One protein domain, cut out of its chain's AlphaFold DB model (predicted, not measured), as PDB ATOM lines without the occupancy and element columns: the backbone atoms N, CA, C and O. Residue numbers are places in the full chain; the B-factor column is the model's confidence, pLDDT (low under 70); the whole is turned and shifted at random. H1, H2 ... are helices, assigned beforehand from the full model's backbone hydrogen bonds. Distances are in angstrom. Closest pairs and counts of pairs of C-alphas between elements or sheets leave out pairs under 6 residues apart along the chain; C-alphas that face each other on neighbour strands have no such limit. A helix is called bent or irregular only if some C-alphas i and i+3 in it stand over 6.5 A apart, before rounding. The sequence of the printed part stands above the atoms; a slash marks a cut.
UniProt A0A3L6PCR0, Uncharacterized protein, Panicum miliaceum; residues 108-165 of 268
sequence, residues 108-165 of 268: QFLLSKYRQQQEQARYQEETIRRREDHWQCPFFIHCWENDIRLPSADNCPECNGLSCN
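What this domain is: This is residues 108 to 165 of the 268 residues of an uncharacterized protein of Panicum miliaceum (UniProt A0A3L6PCR0). One long helix, H1, runs like a handle into a small head; its residues 108 to 125 stick out free, and without them the span along the longest axis falls from 55 A to 28 A. The head holds the last part of H1, the short helix H2 set at an angle beyond its end, and a tail without named elements, residues 146 to 165, that folds back from the far end of H2 toward H1. The printed part has 58 residues with two named helices, H1 then H2, and no named strand; the class is all helix, with 35 residues in named elements. The whole is only just extended, close to loose, with a radius of gyration of the C-alphas of 15.9 A, and it spans 55 by 19 by 14 A.

How they stand to each other: H1, residues 108 to 134, is the longest helix and is not bent. A tight link of 3 residues joins it to H2, residues 138 to 145. The two helices are close but not clearly touching: their closest C-alphas, those of His 134 and Phe 140, are 6.9 A apart. They run the same way at a steep tilt of 55 degrees. In H2 every O i to N i+4 pair is within hydrogen-bond range, and in H1 22 of 23 are.

Where its parts are: H1 measures 38.8 A from C-alpha 108 at (188.612, 270.864, 297.971) to C-alpha 134 at (168.589, 242.923, 279.911). H2 ends at C-alpha 145, at (160.118, 231.235, 276.479).

The domain as a whole: The two C-alphas farthest apart, those of Gln 108 and Asn 146, are 55.1 A apart. Without residues 108 to 125, the other 40 span 28 by 14 by 13 A. The printed part has no cut. The model's confidence is low, with pLDDT under 70, in residues 150 to 165.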
ATOM      1  N   GLN A 108     188.147 271.847 298.953       86.00
ATOM      2  CA  GLN A 108     188.612 270.864 297.971       86.00
ATOM      3  C   GLN A 108     188.298 269.412 298.379       86.00
ATOM      4  O   GLN A 108     187.915 268.611 297.524       86.00
ATOM      5  N   PHE A 109     188.410 269.063 299.667       91.00
ATOM      6  CA  PHE A 109     188.041 267.732 300.165       91.00
ATOM      7  C   PHE A 109     186.532 267.478 300.034       91.00
ATOM      8  O   PHE A 109     186.129 266.409 299.575       91.00
ATOM      9  N   LEU A 110     185.702 268.474 300.362       90.50
ATOM     10  CA  LEU A 110     184.244 268.390 300.213       90.50
ATOM     11  C   LEU A 110     183.825 268.260 298.738       90.50
ATOM     12  O   LEU A 110     183.020 267.394 298.402       90.50
ATOM     13  N   LEU A 111     184.432 269.042 297.839       91.31
ATOM     14  CA  LEU A 111     184.204 268.950 296.391       91.31
ATOM     15  C   LEU A 111     184.661 267.606 295.800       91.31
ATOM     16  O   LEU A 111     184.029 267.089 294.879       91.31
ATOM     17  N   SER A 112     185.744 267.023 296.324       89.25
ATOM     18  CA  SER A 112     186.197 265.676 295.954       89.25
ATOM     19  C   SER A 112     185.194 264.606 296.401       89.25
ATOM     20  O   SER A 112     184.769 263.780 295.594       89.25
ATOM     21  N   LYS A 113     184.717 264.683 297.652       93.12
ATOM     22  CA  LYS A 113     183.673 263.799 298.190       93.12
ATOM     23  C   LYS A 113     182.368 263.861 297.397       93.12
ATOM     24  O   LYS A 113     181.830 262.814 297.050       93.12
ATOM     25  N   TYR A 114     181.886 265.063 297.082       90.06
ATOM     26  CA  TYR A 114     180.656 265.251 296.308       90.06
ATOM     27  C   TYR A 114     180.772 264.666 294.891       90.06
ATOM     28  O   TYR A 114     179.874 263.965 294.428       90.06
ATOM     29  N   ARG A 115     181.915 264.873 294.226       90.94
ATOM     30  CA  ARG A 115     182.204 264.292 292.907       90.94
ATOM     31  C   ARG A 115     182.235 262.763 292.941       90.94
ATOM     32  O   ARG A 115     181.580 262.133 292.118       90.94
ATOM     33  N   GLN A 116     182.919 262.180 293.928       92.88
ATOM     34  CA  GLN A 116     182.959 260.729 294.132       92.88
ATOM     35  C   GLN A 116     181.550 260.153 294.354       92.88
ATOM     36  O   GLN A 116     181.213 259.109 293.803       92.88
ATOM     37  N   GLN A 117     180.700 260.853 295.113       91.56
ATOM     38  CA  GLN A 117     179.307 260.461 295.326       91.56
ATOM     39  C   GLN A 117     178.479 260.531 294.030       91.56
ATOM     40  O   GLN A 117     177.700 259.618 293.762       91.56
ATOM     41  N   GLN A 118     178.673 261.555 293.190       90.50
ATOM     42  CA  GLN A 118     178.035 261.640 291.866       90.50
ATOM     43  C   GLN A 118     178.526 260.563 290.885       90.50
ATOM     44  O   GLN A 118     177.754 260.082 290.058       90.50
ATOM     45  N   GLU A 119     179.804 260.188 290.927       91.62
ATOM     46  CA  GLU A 119     180.350 259.079 290.132       91.62
ATOM     47  C   GLU A 119     179.769 257.735 290.587       91.62
ATOM     48  O   GLU A 119     179.321 256.950 289.755       91.62
ATOM     49  N   GLN A 120     179.673 257.512 291.900       89.62
ATOM     50  CA  GLN A 120     179.055 256.314 292.468       89.62
ATOM     51  C   GLN A 120     177.555 256.221 292.144       89.62
ATOM     52  O   GLN A 120     177.082 255.144 291.786       89.62
ATOM     53  N   ALA A 121     176.821 257.336 292.209       89.75
ATOM     54  CA  ALA A 121     175.413 257.398 291.816       89.75
ATOM     55  C   ALA A 121     175.223 257.102 290.318       89.75
ATOM     56  O   ALA A 121     174.368 256.295 289.966       89.75
ATOM     57  N   ARG A 122     176.061 257.678 289.441       87.06
ATOM     58  CA  ARG A 122     176.027 257.395 287.994       87.06
ATOM     59  C   ARG A 122     176.345 255.936 287.678       87.06
ATOM     60  O   ARG A 122     175.643 255.338 286.872       87.06
ATOM     61  N   TYR A 123     177.342 255.347 288.338       83.38
ATOM     62  CA  TYR A 123     177.644 253.922 288.192       83.38
ATOM     63  C   TYR A 123     176.466 253.044 288.642       83.38
ATOM     64  O   TYR A 123     176.082 252.118 287.935       83.38
ATOM     65  N   GLN A 124     175.841 253.354 289.785       80.56
ATOM     66  CA  GLN A 124     174.651 252.630 290.240       80.56
ATOM     67  C   GLN A 124     173.497 252.744 289.240       80.56
ATOM     68  O   GLN A 124     172.951 251.713 288.852       80.56
ATOM     69  N   GLU A 125     173.180 253.954 288.771       85.06
ATOM     70  CA  GLU A 125     172.152 254.190 287.754       85.06
ATOM     71  C   GLU A 125     172.440 253.407 286.464       85.06
ATOM     72  O   GLU A 125     171.548 252.753 285.927       85.06
ATOM     73  N   GLU A 126     173.691 253.379 286.001       83.19
ATOM     74  CA  GLU A 126     174.092 252.588 284.838       83.19
ATOM     75  C   GLU A 126     173.905 251.077 285.071       83.19
ATOM     76  O   GLU A 126     173.392 250.384 284.195       83.19
ATOM     77  N   THR A 127     174.229 250.550 286.260       74.00
ATOM     78  CA  THR A 127     173.967 249.130 286.588       74.00
ATOM     79  C   THR A 127     172.487 248.793 286.788       74.00
ATOM     80  O   THR A 127     172.131 247.612 286.760       74.00
ATOM     81  N   ILE A 128     171.625 249.787 287.025       79.81
ATOM     82  CA  ILE A 128     170.167 249.615 287.044       79.81
ATOM     83  C   ILE A 128     169.661 249.569 285.602       79.81
ATOM     84  O   ILE A 128     169.039 248.579 285.230       79.81
ATOM     85  N   ARG A 129     170.037 250.545 284.763       80.50
ATOM     86  CA  ARG A 129     169.681 250.578 283.333       80.50
ATOM     87  C   ARG A 129     170.109 249.306 282.603       80.50
ATOM     88  O   ARG A 129     169.257 248.602 282.091       80.50
ATOM     89  N   ARG A 130     171.385 248.904 282.700       75.81
ATOM     90  CA  ARG A 130     171.888 247.644 282.106       75.81
ATOM     91  C   ARG A 130     171.079 246.405 282.522       75.81
ATOM     92  O   ARG A 130     170.979 245.459 281.749       75.81
ATOM     93  N   ARG A 131     170.511 246.391 283.737       70.19
ATOM     94  CA  ARG A 131     169.593 245.329 284.177       70.19
ATOM     95  C   ARG A 131     168.210 245.482 283.554       70.19
ATOM     96  O   ARG A 131     167.691 244.487 283.071       70.19
ATOM     97  N   GLU A 132     167.629 246.679 283.555       77.69
ATOM     98  CA  GLU A 132     166.347 246.981 282.895       77.69
ATOM     99  C   GLU A 132     166.368 246.629 281.398       77.69
ATOM    100  O   GLU A 132     165.439 245.984 280.915       77.69
ATOM    101  N   ASP A 133     167.457 246.952 280.702       77.31
ATOM    102  CA  ASP A 133     167.669 246.639 279.288       77.31
ATOM    103  C   ASP A 133     167.854 245.126 279.051       77.31
ATOM    104  O   ASP A 133     167.348 244.589 278.068       77.31
ATOM    105  N   HIS A 134     168.493 244.394 279.978       81.06
ATOM    106  CA  HIS A 134     168.589 242.923 279.911       81.06
ATOM    107  C   HIS A 134     167.218 242.235 280.000       81.06
ATOM    108  O   HIS A 134     167.003 241.229 279.333       81.06
ATOM    109  N   TRP A 135     166.243 242.792 280.730       77.06
ATOM    110  CA  TRP A 135     164.863 242.270 280.709       77.06
ATOM    111  C   TRP A 135     164.147 242.496 279.365       77.06
ATOM    112  O   TRP A 135     163.128 241.855 279.113       77.06
ATOM    113  N   GLN A 136     164.659 243.385 278.506       75.31
ATOM    114  CA  GLN A 136     164.151 243.636 277.148       75.31
ATOM    115  C   GLN A 136     164.980 242.933 276.056       75.31
ATOM    116  O   GLN A 136     164.606 242.977 274.885       75.31
ATOM    117  N   CYS A 137     166.080 242.269 276.422       80.44
ATOM    118  CA  CYS A 137     166.957 241.560 275.494       80.44
ATOM    119  C   CYS A 137     166.209 240.408 274.785       80.44
ATOM    120  O   CYS A 137     165.667 239.528 275.464       80.44
ATOM    121  N   PRO A 138     166.209 240.351 273.437       80.25
ATOM    122  CA  PRO A 138     165.585 239.264 272.684       80.25
ATOM    123  C   PRO A 138     166.113 237.881 273.075       80.25
ATOM    124  O   PRO A 138     165.319 236.954 273.231       80.25
ATOM    125  N   PHE A 139     167.422 237.735 273.313       79.38
ATOM    126  CA  PHE A 139     167.991 236.477 273.799       79.38
ATOM    127  C   PHE A 139     167.503 236.098 275.207       79.38
ATOM    128  O   PHE A 139     167.243 234.921 275.461       79.38
ATOM    129  N   PHE A 140     167.318 237.064 276.116       81.81
ATOM    130  CA  PHE A 140     166.737 236.795 277.437       81.81
ATOM    131  C   PHE A 140     165.286 236.307 277.323       81.81
ATOM    132  O   PHE A 140     164.934 235.300 277.937       81.81
ATOM    133  N   ILE A 141     164.472 236.969 276.490       82.00
ATOM    134  CA  ILE A 141     163.082 236.576 276.216       82.00
ATOM    135  C   ILE A 141     163.037 235.172 275.597       82.00
ATOM    136  O   ILE A 141     162.299 234.319 276.079       82.00
ATOM    137  N   HIS A 142     163.883 234.883 274.606       80.25
ATOM    138  CA  HIS A 142     163.961 233.557 273.990       80.25
ATOM    139  C   HIS A 142     164.344 232.458 274.998       80.25
ATOM    140  O   HIS A 142     163.707 231.403 275.025       80.25
ATOM    141  N   CYS A 143     165.338 232.700 275.864       81.31
ATOM    142  CA  CYS A 143     165.703 231.746 276.916       81.31
ATOM    143  C   CYS A 143     164.552 231.522 277.908       81.31
ATOM    144  O   CYS A 143     164.332 230.390 278.335       81.31
ATOM    145  N   TRP A 144     163.806 232.580 278.244       79.56
ATOM    146  CA  TRP A 144     162.631 232.524 279.116       79.56
ATOM    147  C   TRP A 144     161.463 231.744 278.494       79.56
ATOM    148  O   TRP A 144     160.812 230.964 279.181       79.56
ATOM    149  N   GLU A 145     161.201 231.920 277.199       83.75
ATOM    150  CA  GLU A 145     160.118 231.235 276.479       83.75
ATOM    151  C   GLU A 145     160.384 229.742 276.238       83.75
ATOM    152  O   GLU A 145     159.438 228.971 276.087       83.75
ATOM    153  N   ASN A 146     161.655 229.328 276.203       77.69
ATOM    154  CA  ASN A 146     162.070 227.955 275.888       77.69
ATOM    155  C   ASN A 146     162.550 227.165 277.124       77.69
ATOM    156  O   ASN A 146     163.180 226.120 276.970       77.69
ATOM    157  N   ASP A 147     162.290 227.668 278.341       74.62
ATOM    158  CA  ASP A 147     162.737 227.094 279.624       74.62
ATOM    159  C   ASP A 147     164.263 226.801 279.678       74.62
ATOM    160  O   ASP A 147     164.741 225.902 280.379       74.62
ATOM    161  N   ILE A 148     165.065 227.584 278.944       80.75
ATOM    162  CA  ILE A 148     166.529 227.466 278.897       80.75
ATOM    163  C   ILE A 148     167.130 228.215 280.092       80.75
ATOM    164  O   ILE A 148     166.633 229.256 280.522       80.75
ATOM    165  N   ARG A 149     168.250 227.708 280.630       76.31
ATOM    166  CA  ARG A 149     168.968 228.328 281.754       76.31
ATOM    167  C   ARG A 149     169.273 229.808 281.475       76.31
ATOM    168  O   ARG A 149     170.161 230.123 280.686       76.31
ATOM    169  N   LEU A 150     168.569 230.690 282.184       68.50
ATOM    170  CA  LEU A 150     168.639 232.137 281.996       68.50
ATOM    171  C   LEU A 150     170.067 232.678 282.213       68.50
ATOM    172  O   LEU A 150     170.667 232.424 283.266       68.50
ATOM    173  N   PRO A 151     170.617 233.464 281.270       65.12
ATOM    174  CA  PRO A 151     171.856 234.202 281.487       65.12
ATOM    175  C   PRO A 151     171.669 235.313 282.531       65.12
ATOM    176  O   PRO A 151     170.659 236.022 282.526       65.12
ATOM    177  N   SER A 152     172.690 235.537 283.368       63.62
ATOM    178  CA  SER A 152     172.849 236.838 284.043       63.62
ATOM    179  C   SER A 152     173.043 237.933 282.991       63.62
ATOM    180  O   SER A 152     173.603 237.651 281.932       63.62
ATOM    181  N   ALA A 153     172.690 239.181 283.310       62.72
ATOM    182  CA  ALA A 153     172.997 240.340 282.467       62.72
ATOM    183  C   ALA A 153     174.494 240.412 282.097       62.72
ATOM    184  O   ALA A 153     174.837 240.712 280.958       62.72
ATOM    185  N   ASP A 154     175.380 240.031 283.024       63.75
ATOM    186  CA  ASP A 154     176.837 240.000 282.812       63.75
ATOM    187  C   ASP A 154     177.319 238.810 281.952       63.75
ATOM    188  O   ASP A 154     178.407 238.849 281.384       63.75
ATOM    189  N   ASN A 155     176.513 237.744 281.850       66.25
ATOM    190  CA  ASN A 155     176.820 236.523 281.090       66.25
ATOM    191  C   ASN A 155     176.038 236.434 279.765       66.25
ATOM    192  O   ASN A 155     176.151 235.440 279.048       66.25
ATOM    193  N   CYS A 156     175.211 237.431 279.455       68.75
ATOM    194  CA  CYS A 156     174.421 237.478 278.236       68.75
ATOM    195  C   CYS A 156     175.305 237.934 277.061       68.75
ATOM    196  O   CYS A 156     175.855 239.035 277.135       68.75
ATOM    197  N   PRO A 157     175.445 237.156 275.972       66.75
ATOM    198  CA  PRO A 157     176.280 237.548 274.835       66.75
ATOM    199  C   PRO A 157     175.765 238.803 274.112       66.75
ATOM    200  O   PRO A 157     176.565 239.502 273.499       66.75
ATOM    201  N   GLU A 158     174.469 239.121 274.213       66.44
ATOM    202  CA  GLU A 158     173.890 240.358 273.663       66.44
ATOM    203  C   GLU A 158     174.044 241.570 274.601       66.44
ATOM    204  O   GLU A 158     174.175 242.693 274.124       66.44
ATOM    205  N   CYS A 159     174.059 241.383 275.929       68.00
ATOM    206  CA  CYS A 159     174.141 242.504 276.884       68.00
ATOM    207  C   CYS A 159     175.564 242.787 277.392       68.00
ATOM    208  O   CYS A 159     175.825 243.862 277.937       68.00
ATOM    209  N   ASN A 160     176.505 241.856 277.218       60.81
ATOM    210  CA  ASN A 160     177.872 242.017 277.697       60.81
ATOM    211  C   ASN A 160     178.707 242.896 276.747       60.81
ATOM    212  O   ASN A 160     179.347 242.413 275.815       60.81
ATOM    213  N   GLY A 161     178.711 244.205 277.009       57.38
ATOM    214  CA  GLY A 161     179.608 245.173 276.364       57.38
ATOM    215  C   GLY A 161     178.923 246.190 275.451       57.38
ATOM    216  O   GLY A 161     179.512 247.237 275.179       57.38
ATOM    217  N   LEU A 162     177.670 245.959 275.050       53.09
ATOM    218  CA  LEU A 162     176.857 247.003 274.430       53.09
ATOM    219  C   LEU A 162     176.421 248.003 275.505       53.09
ATOM    220  O   LEU A 162     175.569 247.719 276.346       53.09
ATOM    221  N   SER A 163     177.009 249.201 275.477       51.69
ATOM    222  CA  SER A 163     176.433 250.348 276.178       51.69
ATOM    223  C   SER A 163     175.071 250.615 275.539       51.69
ATOM    224  O   SER A 163     175.004 250.997 274.374       51.69
ATOM    225  N   CYS A 164     174.007 250.358 276.296       46.09
ATOM    226  CA  CYS A 164     172.610 250.147 275.893       46.09
ATOM    227  C   CYS A 164     171.874 251.353 275.253       46.09
ATOM    228  O   CYS A 164     170.648 251.424 275.256       46.09
ATOM    229  N   ASN A 165     172.612 252.297 274.666       45.31
ATOM    230  CA  ASN A 165     172.114 253.550 274.097       45.31
ATOM    231  C   ASN A 165     171.288 253.387 272.809       45.31
ATOM    232  O   ASN A 165     170.609 254.338 272.425       45.31
TER     233      ASN A 165